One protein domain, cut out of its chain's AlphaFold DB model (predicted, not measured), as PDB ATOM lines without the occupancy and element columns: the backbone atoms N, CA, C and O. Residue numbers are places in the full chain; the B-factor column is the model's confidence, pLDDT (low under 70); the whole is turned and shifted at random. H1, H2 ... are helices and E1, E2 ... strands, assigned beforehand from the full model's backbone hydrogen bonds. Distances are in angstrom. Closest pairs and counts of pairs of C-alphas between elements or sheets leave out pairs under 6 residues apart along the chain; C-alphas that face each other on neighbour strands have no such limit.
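This is residues 5 to 100 of the 301 residues of an uncharacterized protein of Pristionchus pacificus (UniProt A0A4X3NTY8). Two small lobes stand end to end: in one, H2 crosses H4; in the other, H3 packs on the two-strand antiparallel sheet E1 - E2. The printed part has 96 residues, with H1 H2 E1 H3 E2 H4 in order, mostly helix. It spans 46 by 25 by 25 A, only just compact, close to loose, with a radius of gyration of the C-alphas of 14.9 A.

H1, residues 5 to 9, is near H4, residues 81 to 99. H2, residues 28 to 38, touches H4 at its residues 87 to 91 alone, at a steep tilt of 50 degrees; the closest C-alphas, Met 35 and Leu 87, are 6.6 A apart. Between E1, residues 45 to 47, and E2, residues 75 to 77, N 46 and O 76 are 2.8 A apart. H3, residues 57 to 68, and H4 are apart. In the four helices every O i to N i+4 pair is within hydrogen-bond range.

H1 begins at C-alpha 5, (-10.398, -23.065, -7.556). H4, 26.7 A long, ends at C-alpha 99, (-7.761, -34.859, -13.599).

The printed part has no cut. The link H1 to H2 is long. Residues 5 to 14 and 99 to 100 have pLDDT under 70.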
ATOM      1  N   ASP A   5     -10.860 -21.731  -7.167       48.00
ATOM      2  CA  ASP A   5     -10.398 -23.065  -7.556       48.00
ATOM      3  C   ASP A   5      -9.945 -23.160  -9.026       48.00
ATOM      4  O   ASP A   5      -8.997 -23.890  -9.333       48.00
ATOM      5  N   PHE A   6     -10.536 -22.378  -9.941       51.41
ATOM      6  CA  PHE A   6     -10.149 -22.363 -11.360       51.41
ATOM      7  C   PHE A   6      -8.729 -21.804 -11.561       51.41
ATOM      8  O   PHE A   6      -7.942 -22.339 -12.348       51.41
ATOM      9  N   MET A   7      -8.360 -20.766 -10.802       51.97
ATOM     10  CA  MET A   7      -7.022 -20.160 -10.855       51.97
ATOM     11  C   MET A   7      -5.943 -21.104 -10.301       51.97
ATOM     12  O   MET A   7      -4.821 -21.135 -10.817       51.97
ATOM     13  N   ARG A   8      -6.278 -21.923  -9.293       54.16
ATOM     14  CA  ARG A   8      -5.348 -22.868  -8.648       54.16
ATOM     15  C   ARG A   8      -5.023 -24.090  -9.521       54.16
ATOM     16  O   ARG A   8      -3.911 -24.613  -9.456       54.16
ATOM     17  N   MET A   9      -5.946 -24.499 -10.392       54.91
ATOM     18  CA  MET A   9      -5.817 -25.666 -11.287       54.91
ATOM     19  C   MET A   9      -4.986 -25.397 -12.550       54.91
ATOM     20  O   MET A   9      -4.554 -26.327 -13.237       54.91
ATOM     21  N   ARG A  10      -4.676 -24.125 -12.826       54.44
ATOM     22  CA  ARG A  10      -3.982 -23.663 -14.038       54.44
ATOM     23  C   ARG A  10      -2.554 -24.194 -14.221       54.44
ATOM     24  O   ARG A  10      -1.935 -23.955 -15.253       54.44
ATOM     25  N   ARG A  11      -2.020 -24.906 -13.224       53.31
ATOM     26  CA  ARG A  11      -0.622 -25.352 -13.163       53.31
ATOM     27  C   ARG A  11      -0.426 -26.874 -13.275       53.31
ATOM     28  O   ARG A  11       0.722 -27.298 -13.312       53.31
ATOM     29  N   LEU A  12      -1.498 -27.678 -13.325       54.56
ATOM     30  CA  LEU A  12      -1.407 -29.145 -13.176       54.56
ATOM     31  C   LEU A  12      -1.746 -29.958 -14.441       54.56
ATOM     32  O   LEU A  12      -1.196 -31.042 -14.617       54.56
ATOM     33  N   ALA A  13      -2.578 -29.446 -15.354       60.19
ATOM     34  CA  ALA A  13      -2.932 -30.143 -16.596       60.19
ATOM     35  C   ALA A  13      -2.240 -29.498 -17.811       60.19
ATOM     36  O   ALA A  13      -2.623 -28.418 -18.257       60.19
ATOM     37  N   MET A  14      -1.204 -30.157 -18.347       68.81
ATOM     38  CA  MET A  14      -0.453 -29.673 -19.522       68.81
ATOM     39  C   MET A  14      -1.193 -29.901 -20.853       68.81
ATOM     40  O   MET A  14      -0.863 -29.295 -21.866       68.81
ATOM     41  N   TRP A  15      -2.193 -30.777 -20.852       81.06
ATOM     42  CA  TRP A  15      -2.931 -31.219 -22.024       81.06
ATOM     43  C   TRP A  15      -4.368 -31.502 -21.602       81.06
ATOM     44  O   TRP A  15      -4.609 -32.154 -20.589       81.06
ATOM     45  N   LEU A  16      -5.312 -30.955 -22.357       87.19
ATOM     46  CA  LEU A  16      -6.744 -31.103 -22.135       87.19
ATOM     47  C   LEU A  16      -7.377 -31.663 -23.396       87.19
ATOM     48  O   LEU A  16      -7.001 -31.258 -24.495       87.19
ATOM     49  N   THR A  17      -8.347 -32.558 -23.233       88.06
ATOM     50  CA  THR A  17      -9.111 -33.138 -24.345       88.06
ATOM     51  C   THR A  17     -10.534 -32.605 -24.312       88.06
ATOM     52  O   THR A  17     -11.213 -32.757 -23.303       88.06
ATOM     53  N   CYS A  18     -10.982 -31.988 -25.403       90.94
ATOM     54  CA  CYS A  18     -12.347 -31.499 -25.546       90.94
ATOM     55  C   CYS A  18     -13.342 -32.666 -25.453       90.94
ATOM     56  O   CYS A  18     -13.214 -33.637 -26.200       90.94
ATOM     57  N   SER A  19     -14.335 -32.566 -24.569       86.69
ATOM     58  CA  SER A  19     -15.380 -33.588 -24.409       86.69
ATOM     59  C   SER A  19     -16.299 -33.704 -25.631       86.69
ATOM     60  O   SER A  19     -16.768 -34.795 -25.935       86.69
ATOM     61  N   GLU A  20     -16.521 -32.602 -26.349       87.25
ATOM     62  CA  GLU A  20     -17.466 -32.531 -27.472       87.25
ATOM     63  C   GLU A  20     -16.877 -33.048 -28.793       87.25
ATOM     64  O   GLU A  20     -17.562 -33.705 -29.574       87.25
ATOM     65  N   CYS A  21     -15.601 -32.758 -29.073       92.06
ATOM     66  CA  CYS A  21     -14.967 -33.122 -30.349       92.06
ATOM     67  C   CYS A  21     -13.664 -33.922 -30.222       92.06
ATOM     68  O   CYS A  21     -13.069 -34.284 -31.238       92.06
ATOM     69  N   GLY A  22     -13.187 -34.196 -29.006       87.38
ATOM     70  CA  GLY A  22     -11.977 -34.989 -28.769       87.38
ATOM     71  C   GLY A  22     -10.662 -34.291 -29.134       87.38
ATOM     72  O   GLY A  22      -9.604 -34.917 -29.074       87.38
ATOM     73  N   ILE A  23     -10.687 -33.010 -29.522       90.81
ATOM     74  CA  ILE A  23      -9.473 -32.249 -29.844       90.81
ATOM     75  C   ILE A  23      -8.647 -32.029 -28.579       90.81
ATOM     76  O   ILE A  23      -9.167 -31.622 -27.544       90.81
ATOM     77  N   ILE A  24      -7.336 -32.245 -28.689       89.00
ATOM     78  CA  ILE A  24      -6.390 -32.033 -27.595       89.00
ATOM     79  C   ILE A  24      -5.738 -30.655 -27.743       89.00
ATOM     80  O   ILE A  24      -5.289 -30.284 -28.833       89.00
ATOM     81  N   LYS A  25      -5.677 -29.891 -26.650       89.06
ATOM     82  CA  LYS A  25      -4.984 -28.598 -26.569       89.06
ATOM     83  C   LYS A  25      -3.991 -28.584 -25.417       89.06
ATOM     84  O   LYS A  25      -4.235 -29.180 -24.369       89.06
ATOM     85  N   ASN A  26      -2.896 -27.851 -25.597       83.75
ATOM     86  CA  ASN A  26      -1.758 -27.829 -24.673       83.75
ATOM     87  C   ASN A  26      -1.882 -26.719 -23.617       83.75
ATOM     88  O   ASN A  26      -0.916 -26.033 -23.290       83.75
ATOM     89  N   GLY A  27      -3.095 -26.521 -23.101       82.94
ATOM     90  CA  GLY A  27      -3.374 -25.511 -22.095       82.94
ATOM     91  C   GLY A  27      -4.853 -25.167 -21.996       82.94
ATOM     92  O   GLY A  27      -5.624 -25.324 -22.943       82.94
ATOM     93  N   ILE A  28      -5.234 -24.655 -20.828       85.06
ATOM     94  CA  ILE A  28      -6.603 -24.215 -20.529       85.06
ATOM     95  C   ILE A  28      -7.011 -23.054 -21.434       85.06
ATOM     96  O   ILE A  28      -8.117 -23.062 -21.954       85.06
ATOM     97  N   HIS A  29      -6.118 -22.090 -21.670       86.06
ATOM     98  CA  HIS A  29      -6.426 -20.937 -22.516       86.06
ATOM     99  C   HIS A  29      -6.765 -21.353 -23.955       86.06
ATOM    100  O   HIS A  29      -7.786 -20.942 -24.496       86.06
ATOM    101  N   ASP A  30      -5.951 -22.225 -24.552       88.50
ATOM    102  CA  ASP A  30      -6.184 -22.714 -25.914       88.50
ATOM    103  C   ASP A  30      -7.459 -23.559 -26.012       88.50
ATOM    104  O   ASP A  30      -8.154 -23.519 -27.030       88.50
ATOM    105  N   MET A  31      -7.771 -24.316 -24.954       90.25
ATOM    106  CA  MET A  31      -9.023 -25.059 -24.855       90.25
ATOM    107  C   MET A  31     -10.227 -24.116 -24.743       90.25
ATOM    108  O   MET A  31     -11.216 -24.302 -25.441       90.25
ATOM    109  N   GLU A  32     -10.130 -23.061 -23.939       90.75
ATOM    110  CA  GLU A  32     -11.192 -22.067 -23.776       90.75
ATOM    111  C   GLU A  32     -11.504 -21.351 -25.096       90.75
ATOM    112  O   GLU A  32     -12.668 -21.213 -25.474       90.75
ATOM    113  N   VAL A  33     -10.466 -20.930 -25.827       90.88
ATOM    114  CA  VAL A  33     -10.623 -20.313 -27.151       90.88
ATOM    115  C   VAL A  33     -11.274 -21.290 -28.124       90.88
ATOM    116  O   VAL A  33     -12.200 -20.903 -28.830       90.88
ATOM    117  N   HIS A  34     -10.845 -22.553 -28.125       92.25
ATOM    118  CA  HIS A  34     -11.450 -23.598 -28.947       92.25
ATOM    119  C   HIS A  34     -12.947 -23.781 -28.653       92.25
ATOM    120  O   HIS A  34     -13.754 -23.810 -29.579       92.25
ATOM    121  N   MET A  35     -13.333 -23.840 -27.377       92.25
ATOM    122  CA  MET A  35     -14.736 -23.978 -26.980       92.25
ATOM    123  C   MET A  35     -15.568 -22.762 -27.399       92.25
ATOM    124  O   MET A  35     -16.663 -22.917 -27.942       92.25
ATOM    125  N   LYS A  36     -15.037 -21.547 -27.207       91.75
ATOM    126  CA  LYS A  36     -15.689 -20.297 -27.629       91.75
ATOM    127  C   LYS A  36     -15.975 -20.266 -29.130       91.75
ATOM    128  O   LYS A  36     -17.065 -19.850 -29.517       91.75
ATOM    129  N   THR A  37     -15.024 -20.689 -29.965       92.19
ATOM    130  CA  THR A  37     -15.160 -20.584 -31.426       92.19
ATOM    131  C   THR A  37     -15.964 -21.724 -32.036       92.19
ATOM    132  O   THR A  37     -16.818 -21.456 -32.878       92.19
ATOM    133  N   GLU A  38     -15.721 -22.967 -31.611       91.94
ATOM    134  CA  GLU A  38     -16.262 -24.156 -32.287       91.94
ATOM    135  C   GLU A  38     -17.580 -24.662 -31.692       91.94
ATOM    136  O   GLU A  38     -18.366 -25.270 -32.413       91.94
ATOM    137  N   HIS A  39     -17.834 -24.420 -30.401       92.00
ATOM    138  CA  HIS A  39     -18.976 -25.017 -29.696       92.00
ATOM    139  C   HIS A  39     -19.984 -23.982 -29.183       92.00
ATOM    140  O   HIS A  39     -21.187 -24.179 -29.325       92.00
ATOM    141  N   VAL A  40     -19.514 -22.875 -28.600       88.31
ATOM    142  CA  VAL A  40     -20.398 -21.815 -28.069       88.31
ATOM    143  C   VAL A  40     -20.725 -20.756 -29.128       88.31
ATOM    144  O   VAL A  40     -21.709 -20.033 -28.994       88.31
ATOM    145  N   ASN A  41     -19.889 -20.629 -30.167       91.81
ATOM    146  CA  ASN A  41     -19.931 -19.546 -31.159       91.81
ATOM    147  C   ASN A  41     -20.073 -18.149 -30.525       91.81
ATOM    148  O   ASN A  41     -20.732 -17.262 -31.068       91.81
ATOM    149  N   TRP A  42     -19.450 -17.952 -29.364       89.56
ATOM    150  CA  TRP A  42     -19.539 -16.713 -28.605       89.56
ATOM    151  C   TRP A  42     -18.204 -15.981 -28.609       89.56
ATOM    152  O   TRP A  42     -17.176 -16.489 -28.158       89.56
ATOM    153  N   LEU A  43     -18.244 -14.761 -29.139       91.44
ATOM    154  CA  LEU A  43     -17.094 -13.898 -29.368       91.44
ATOM    155  C   LEU A  43     -17.349 -12.559 -28.658       91.44
ATOM    156  O   LEU A  43     -17.912 -11.645 -29.259       91.44
ATOM    157  N   PRO A  44     -16.988 -12.442 -27.370       87.69
ATOM    158  CA  PRO A  44     -17.434 -11.322 -26.544       87.69
ATOM    159  C   PRO A  44     -16.772  -9.989 -26.897       87.69
ATOM    160  O   PRO A  44     -17.279  -8.938 -26.526       87.69
ATOM    161  N   PHE A  45     -15.637  -9.994 -27.595       92.19
ATOM    162  CA  PHE A  45     -14.919  -8.766 -27.919       92.19
ATOM    163  C   PHE A  45     -15.357  -8.259 -29.279       92.19
ATOM    164  O   PHE A  45     -15.092  -8.916 -30.281       92.19
ATOM    165  N   LYS A  46     -15.962  -7.073 -29.331       92.88
ATOM    166  CA  LYS A  46     -16.458  -6.441 -30.552       92.88
ATOM    167  C   LYS A  46     -15.703  -5.157 -30.872       92.88
ATOM    168  O   LYS A  46     -15.549  -4.269 -30.036       92.88
ATOM    169  N   CYS A  47     -15.256  -5.037 -32.115       92.56
ATOM    170  CA  CYS A  47     -14.616  -3.831 -32.611       92.56
ATOM    171  C   CYS A  47     -15.649  -2.709 -32.768       92.56
ATOM    172  O   CYS A  47     -16.646  -2.880 -33.469       92.56
ATOM    173  N   SER A  48     -15.382  -1.541 -32.181       89.38
ATOM    174  CA  SER A  48     -16.247  -0.363 -32.331       89.38
ATOM    175  C   SER A  48     -16.232   0.201 -33.765       89.38
ATOM    176  O   SER A  48     -17.227   0.740 -34.236       89.38
ATOM    177  N   ASN A  49     -15.126   0.029 -34.498       86.19
ATOM    178  CA  ASN A  49     -14.954   0.604 -35.835       86.19
ATOM    179  C   ASN A  49     -15.595  -0.221 -36.958       86.19
ATOM    180  O   ASN A  49     -16.137   0.355 -37.896       86.19
ATOM    181  N   CYS A  50     -15.506  -1.553 -36.905       92.25
ATOM    182  CA  CYS A  50     -16.001  -2.427 -37.980       92.25
ATOM    183  C   CYS A  50     -17.031  -3.465 -37.524       92.25
ATOM    184  O   CYS A  50     -17.527  -4.229 -38.347       92.25
ATOM    185  N   GLY A  51     -17.330  -3.546 -36.226       88.19
ATOM    186  CA  GLY A  51     -18.261  -4.533 -35.680       88.19
ATOM    187  C   GLY A  51     -17.746  -5.975 -35.676       88.19
ATOM    188  O   GLY A  51     -18.479  -6.858 -35.239       88.19
ATOM    189  N   CYS A  52     -16.511  -6.240 -36.126       90.56
ATOM    190  CA  CYS A  52     -15.930  -7.582 -36.076       90.56
ATOM    191  C   CYS A  52     -15.829  -8.076 -34.633       90.56
ATOM    192  O   CYS A  52     -15.408  -7.326 -33.752       90.56
ATOM    193  N   GLN A  53     -16.152  -9.348 -34.412       93.00
ATOM    194  CA  GLN A  53     -16.053  -9.985 -33.104       93.00
ATOM    195  C   GLN A  53     -14.858 -10.951 -33.028       93.00
ATOM    196  O   GLN A  53     -14.467 -11.563 -34.028       93.00
ATOM    197  N   ARG A  54     -14.256 -11.080 -31.840       92.19
ATOM    198  CA  ARG A  54     -13.115 -11.964 -31.540       92.19
ATOM    199  C   ARG A  54     -13.318 -12.703 -30.215       92.19
ATOM    200  O   ARG A  54     -14.061 -12.254 -29.344       92.19
ATOM    201  N   ALA A  55     -12.642 -13.846 -30.070       88.94
ATOM    202  CA  ALA A  55     -12.769 -14.715 -28.898       88.94
ATOM    203  C   ALA A  55     -11.919 -14.233 -27.711       88.94
ATOM    204  O   ALA A  55     -12.265 -14.492 -26.554       88.94
ATOM    205  N   THR A  56     -10.813 -13.533 -27.992       90.19
ATOM    206  CA  THR A  56      -9.893 -12.994 -26.982       90.19
ATOM    207  C   THR A  56      -9.585 -11.514 -27.206       90.19
ATOM    208  O   THR A  56      -9.636 -11.006 -28.330       90.19
ATOM    209  N   SER A  57      -9.215 -10.823 -26.125       89.31
ATOM    210  CA  SER A  57      -8.779  -9.424 -26.163       89.31
ATOM    211  C   SER A  57      -7.481  -9.252 -26.956       89.31
ATOM    212  O   SER A  57      -7.364  -8.305 -27.728       89.31
ATOM    213  N   SER A  58      -6.534 -10.191 -26.854       90.31
ATOM    214  CA  SER A  58      -5.281 -10.161 -27.622       90.31
ATOM    215  C   SER A  58      -5.538 -10.215 -29.131       90.31
ATOM    216  O   SER A  58      -4.977  -9.411 -29.874       90.31
ATOM    217  N   GLN A  59      -6.453 -11.087 -29.579       91.00
ATOM    218  CA  GLN A  59      -6.891 -11.144 -30.981       91.00
ATOM    219  C   GLN A  59      -7.572  -9.840 -31.418       91.00
ATOM    220  O   GLN A  59      -7.417  -9.409 -32.561       91.00
ATOM    221  N   MET A  60      -8.329  -9.196 -30.524       92.50
ATOM    222  CA  MET A  60      -8.944  -7.899 -30.808       92.50
ATOM    223  C   MET A  60      -7.896  -6.785 -30.918       92.50
ATOM    224  O   MET A  60      -7.955  -5.988 -31.849       92.50
ATOM    225  N   ARG A  61      -6.894  -6.754 -30.034       91.00
ATOM    226  CA  ARG A  61      -5.806  -5.766 -30.082       91.00
ATOM    227  C   ARG A  61      -4.974  -5.906 -31.356       91.00
ATOM    228  O   ARG A  61      -4.682  -4.910 -32.012       91.00
ATOM    229  N   GLU A  62      -4.657  -7.137 -31.755       90.88
ATOM    230  CA  GLU A  62      -4.001  -7.410 -33.038       90.88
ATOM    231  C   GLU A  62      -4.861  -6.944 -34.221       90.88
ATOM    232  O   GLU A  62      -4.352  -6.337 -35.166       90.88
ATOM    233  N   HIS A  63      -6.175  -7.167 -34.165       92.38
ATOM    234  CA  HIS A  63      -7.101  -6.682 -35.182       92.38
ATOM    235  C   HIS A  63      -7.137  -5.146 -35.254       92.38
ATOM    236  O   HIS A  63      -7.039  -4.595 -36.348       92.38
ATOM    237  N   LEU A  64      -7.211  -4.446 -34.119       91.00
ATOM    238  CA  LEU A  64      -7.183  -2.980 -34.080       91.00
ATOM    239  C   LEU A  64      -5.878  -2.430 -34.666       91.00
ATOM    240  O   LEU A  64      -5.908  -1.511 -35.490       91.00
ATOM    241  N   HIS A  65      -4.747  -3.051 -34.330       90.94
ATOM    242  CA  HIS A  65      -3.445  -2.644 -34.843       90.94
ATOM    243  C   HIS A  65      -3.304  -2.902 -36.352       90.94
ATOM    244  O   HIS A  65      -2.908  -2.015 -37.105       90.94
ATOM    245  N   SER A  66      -3.667  -4.097 -36.821       92.50
ATOM    246  CA  SER A  66      -3.488  -4.497 -38.225       92.50
ATOM    247  C   SER A  66      -4.526  -3.895 -39.174       92.50
ATOM    248  O   SER A  66      -4.185  -3.485 -40.282       92.50
ATOM    249  N   SER A  67      -5.792  -3.828 -38.753       90.75
ATOM    250  CA  SER A  67      -6.923  -3.457 -39.615       90.75
ATOM    251  C   SER A  67      -7.263  -1.972 -39.527       90.75
ATOM    252  O   SER A  67      -7.685  -1.378 -40.515       90.75
ATOM    253  N   HIS A  68      -7.051  -1.357 -38.360       88.44
ATOM    254  CA  HIS A  68      -7.392   0.046 -38.128       88.44
ATOM    255  C   HIS A  68      -6.179   0.934 -37.830       88.44
ATOM    256  O   HIS A  68      -6.332   2.151 -37.781       88.44
ATOM    257  N   ARG A  69      -4.972   0.361 -37.675       88.19
ATOM    258  CA  ARG A  69      -3.763   1.080 -37.224       88.19
ATOM    259  C   ARG A  69      -3.985   1.817 -35.899       88.19
ATOM    260  O   ARG A  69      -3.384   2.858 -35.642       88.19
ATOM    261  N   ILE A  70      -4.867   1.264 -35.070       84.06
ATOM    262  CA  ILE A  70      -5.201   1.767 -33.744       84.06
ATOM    263  C   ILE A  70      -4.390   0.955 -32.738       84.06
ATOM    264  O   ILE A  70      -4.492  -0.266 -32.690       84.06
ATOM    265  N   ASN A  71      -3.598   1.645 -31.920       80.25
ATOM    266  CA  ASN A  71      -2.852   1.025 -30.818       80.25
ATOM    267  C   ASN A  71      -3.638   1.040 -29.498       80.25
ATOM    268  O   ASN A  71      -3.145   0.547 -28.490       80.25
ATOM    269  N   ASN A  72      -4.833   1.635 -29.498       76.19
ATOM    270  CA  ASN A  72      -5.684   1.757 -28.322       76.19
ATOM    271  C   ASN A  72      -6.493   0.468 -28.079       76.19
ATOM    272  O   ASN A  72      -6.896  -0.206 -29.025       76.19
ATOM    273  N   SER A  73      -6.791   0.180 -26.816       76.69
ATOM    274  CA  SER A  73      -7.588  -0.956 -26.338       76.69
ATOM    275  C   SER A  73      -9.102  -0.699 -26.376       76.69
ATOM    276  O   SER A  73      -9.863  -1.385 -25.702       76.69
ATOM    277  N   HIS A  74      -9.574   0.284 -27.149       82.12
ATOM    278  CA  HIS A  74     -10.993   0.638 -27.177       82.12
ATOM    279  C   HIS A  74     -11.809  -0.345 -28.039       82.12
ATOM    280  O   HIS A  74     -11.985  -0.163 -29.248       82.12
ATOM    281  N   PHE A  75     -12.324  -1.392 -27.398       87.62
ATOM    282  CA  PHE A  75     -13.275  -2.357 -27.948       87.62
ATOM    283  C   PHE A  75     -14.404  -2.618 -26.945       87.62
ATOM    284  O   PHE A  75     -14.255  -2.408 -25.746       87.62
ATOM    285  N   ILE A  76     -15.551  -3.065 -27.449       89.25
ATOM    286  CA  ILE A  76     -16.753  -3.297 -26.647       89.25
ATOM    287  C   ILE A  76     -16.754  -4.754 -26.188       89.25
ATOM    288  O   ILE A  76     -16.501  -5.654 -26.990       89.25
ATOM    289  N   PHE A  77     -17.055  -4.989 -24.913       90.62
ATOM    290  CA  PHE A  77     -17.320  -6.326 -24.392       90.62
ATOM    291  C   PHE A  77     -18.832  -6.578 -24.368       90.62
ATOM    292  O   PHE A  77     -19.571  -5.893 -23.663       90.62
ATOM    293  N   GLU A  78     -19.295  -7.548 -25.151       87.75
ATOM    294  CA  GLU A  78     -20.684  -8.007 -25.167       87.75
ATOM    295  C   GLU A  78     -20.825  -9.224 -24.245       87.75
ATOM    296  O   GLU A  78     -20.472 -10.354 -24.606       87.75
ATOM    297  N   ASP A  79     -21.337  -8.982 -23.035       84.25
ATOM    298  CA  ASP A  79     -21.608 -10.054 -22.082       84.25
ATOM    299  C   ASP A  79     -22.807 -10.899 -22.533       84.25
ATOM    300  O   ASP A  79     -23.844 -10.391 -22.963       84.25
ATOM    301  N   ASN A  80     -22.662 -12.213 -22.409       88.25
ATOM    302  CA  ASN A  80     -23.727 -13.174 -22.638       88.25
ATOM    303  C   ASN A  80     -23.644 -14.234 -21.547       88.25
ATOM    304  O   ASN A  80     -22.841 -15.167 -21.610       88.25
ATOM    305  N   SER A  81     -24.508 -14.090 -20.547       88.00
ATOM    306  CA  SER A  81     -24.543 -14.962 -19.377       88.00
ATOM    307  C   SER A  81     -24.782 -16.430 -19.739       88.00
ATOM    308  O   SER A  81     -24.147 -17.307 -19.156       88.00
ATOM    309  N   ASN A  82     -25.624 -16.718 -20.738       89.94
ATOM    310  CA  ASN A  82     -25.897 -18.086 -21.187       89.94
ATOM    311  C   ASN A  82     -24.660 -18.721 -21.827       89.94
ATOM    312  O   ASN A  82     -24.268 -19.820 -21.443       89.94
ATOM    313  N   ALA A  83     -24.012 -18.009 -22.750       85.88
ATOM    314  CA  ALA A  83     -22.795 -18.479 -23.405       85.88
ATOM    315  C   ALA A  83     -21.625 -18.621 -22.416       85.88
ATOM    316  O   ALA A  83     -20.880 -19.598 -22.463       85.88
ATOM    317  N   CYS A  84     -21.501 -17.688 -21.471       84.62
ATOM    318  CA  CYS A  84     -20.512 -17.742 -20.399       84.62
ATOM    319  C   CYS A  84     -20.724 -18.962 -19.487       84.62
ATOM    320  O   CYS A  84     -19.768 -19.663 -19.150       84.62
ATOM    321  N   ASN A  85     -21.974 -19.264 -19.124       86.56
ATOM    322  CA  ASN A  85     -22.310 -20.449 -18.334       86.56
ATOM    323  C   ASN A  85     -22.079 -21.750 -19.117       86.56
ATOM    324  O   ASN A  85     -21.523 -22.696 -18.568       86.56
ATOM    325  N   GLN A  86     -22.443 -21.792 -20.402       90.06
ATOM    326  CA  GLN A  86     -22.197 -22.951 -21.262       90.06
ATOM    327  C   GLN A  86     -20.698 -23.231 -21.414       90.06
ATOM    328  O   GLN A  86     -20.262 -24.369 -21.246       90.06
ATOM    329  N   LEU A  87     -19.897 -22.192 -21.670       89.00
ATOM    330  CA  LEU A  87     -18.442 -22.297 -21.730       89.00
ATOM    331  C   LEU A  87     -17.867 -22.841 -20.419       89.00
ATOM    332  O   LEU A  87     -17.004 -23.716 -20.452       89.00
ATOM    333  N   ARG A  88     -18.351 -22.339 -19.276       87.88
ATOM    334  CA  ARG A  88     -17.909 -22.798 -17.955       87.88
ATOM    335  C   ARG A  88     -18.147 -24.294 -17.785       87.88
ATOM    336  O   ARG A  88     -17.201 -25.017 -17.503       87.88
ATOM    337  N   ASN A  89     -19.364 -24.758 -18.058       88.12
ATOM    338  CA  ASN A  89     -19.720 -26.169 -17.915       88.12
ATOM    339  C   ASN A  89     -18.838 -27.082 -18.787       88.12
ATOM    340  O   ASN A  89     -18.364 -28.111 -18.315       88.12
ATOM    341  N   MET A  90     -18.566 -26.697 -20.041       88.69
ATOM    342  CA  MET A  90     -17.709 -27.490 -20.937       88.69
ATOM    343  C   MET A  90     -16.240 -27.509 -20.495       88.69
ATOM    344  O   MET A  90     -15.555 -28.529 -20.622       88.69
ATOM    345  N   MET A  91     -15.744 -26.389 -19.965       87.50
ATOM    346  CA  MET A  91     -14.390 -26.307 -19.416       87.50
ATOM    347  C   MET A  91     -14.252 -27.156 -18.152       87.50
ATOM    348  O   MET A  91     -13.278 -27.899 -18.028       87.50
ATOM    349  N   ASP A  92     -15.240 -27.107 -17.261       86.38
ATOM    350  CA  ASP A  92     -15.265 -27.910 -16.040       86.38
ATOM    351  C   ASP A  92     -15.264 -29.409 -16.364       86.38
ATOM    352  O   ASP A  92     -14.480 -30.158 -15.780       86.38
ATOM    353  N   GLU A  93     -16.057 -29.844 -17.348       86.25
ATOM    354  CA  GLU A  93     -16.104 -31.245 -17.786       86.25
ATOM    355  C   GLU A  93     -14.771 -31.713 -18.388       86.25
ATOM    356  O   GLU A  93     -14.240 -32.773 -18.040       86.25
ATOM    357  N   THR A  94     -14.172 -30.878 -19.241       87.19
ATOM    358  CA  THR A  94     -12.869 -31.143 -19.868       87.19
ATOM    359  C   THR A  94     -11.757 -31.283 -18.823       87.19
ATOM    360  O   THR A  94     -10.908 -32.180 -18.898       87.19
ATOM    361  N   ILE A  95     -11.759 -30.404 -17.820       83.50
ATOM    362  CA  ILE A  95     -10.777 -30.416 -16.737       83.50
ATOM    363  C   ILE A  95     -11.012 -31.628 -15.826       83.50
ATOM    364  O   ILE A  95     -10.062 -32.345 -15.515       83.50
ATOM    365  N   ARG A  96     -12.265 -31.920 -15.456       81.50
ATOM    366  CA  ARG A  96     -12.628 -33.074 -14.620       81.50
ATOM    367  C   ARG A  96     -12.187 -34.390 -15.255       81.50
ATOM    368  O   ARG A  96     -11.528 -35.193 -14.597       81.50
ATOM    369  N   SER A  97     -12.464 -34.567 -16.544       78.25
ATOM    370  CA  SER A  97     -12.053 -35.743 -17.320       78.25
ATOM    371  C   SER A  97     -10.532 -35.912 -17.407       78.25
ATOM    372  O   SER A  97     -10.037 -37.033 -17.506       78.25
ATOM    373  N   SER A  98      -9.778 -34.812 -17.343       72.25
ATOM    374  CA  SER A  98      -8.312 -34.824 -17.433       72.25
ATOM    375  C   SER A  98      -7.615 -35.026 -16.078       72.25
ATOM    376  O   SER A  98      -6.440 -35.386 -16.048       72.25
ATOM    377  N   LEU A  99      -8.314 -34.795 -14.959       65.50
ATOM    378  CA  LEU A  99      -7.761 -34.859 -13.599       65.50
ATOM    379  C   LEU A  99      -8.079 -36.150 -12.844       65.50
ATOM    380  O   LEU A  99      -7.438 -36.412 -11.830       65.50
ATOM    381  N   ILE A 100      -9.033 -36.960 -13.310       60.53
ATOM    382  CA  ILE A 100      -9.270 -38.296 -12.753       60.53
ATOM    383  C   ILE A 100      -8.086 -39.185 -13.163       60.53
ATOM    384  O   ILE A 100      -7.937 -39.484 -14.354       60.53
TER     385      ILE A 100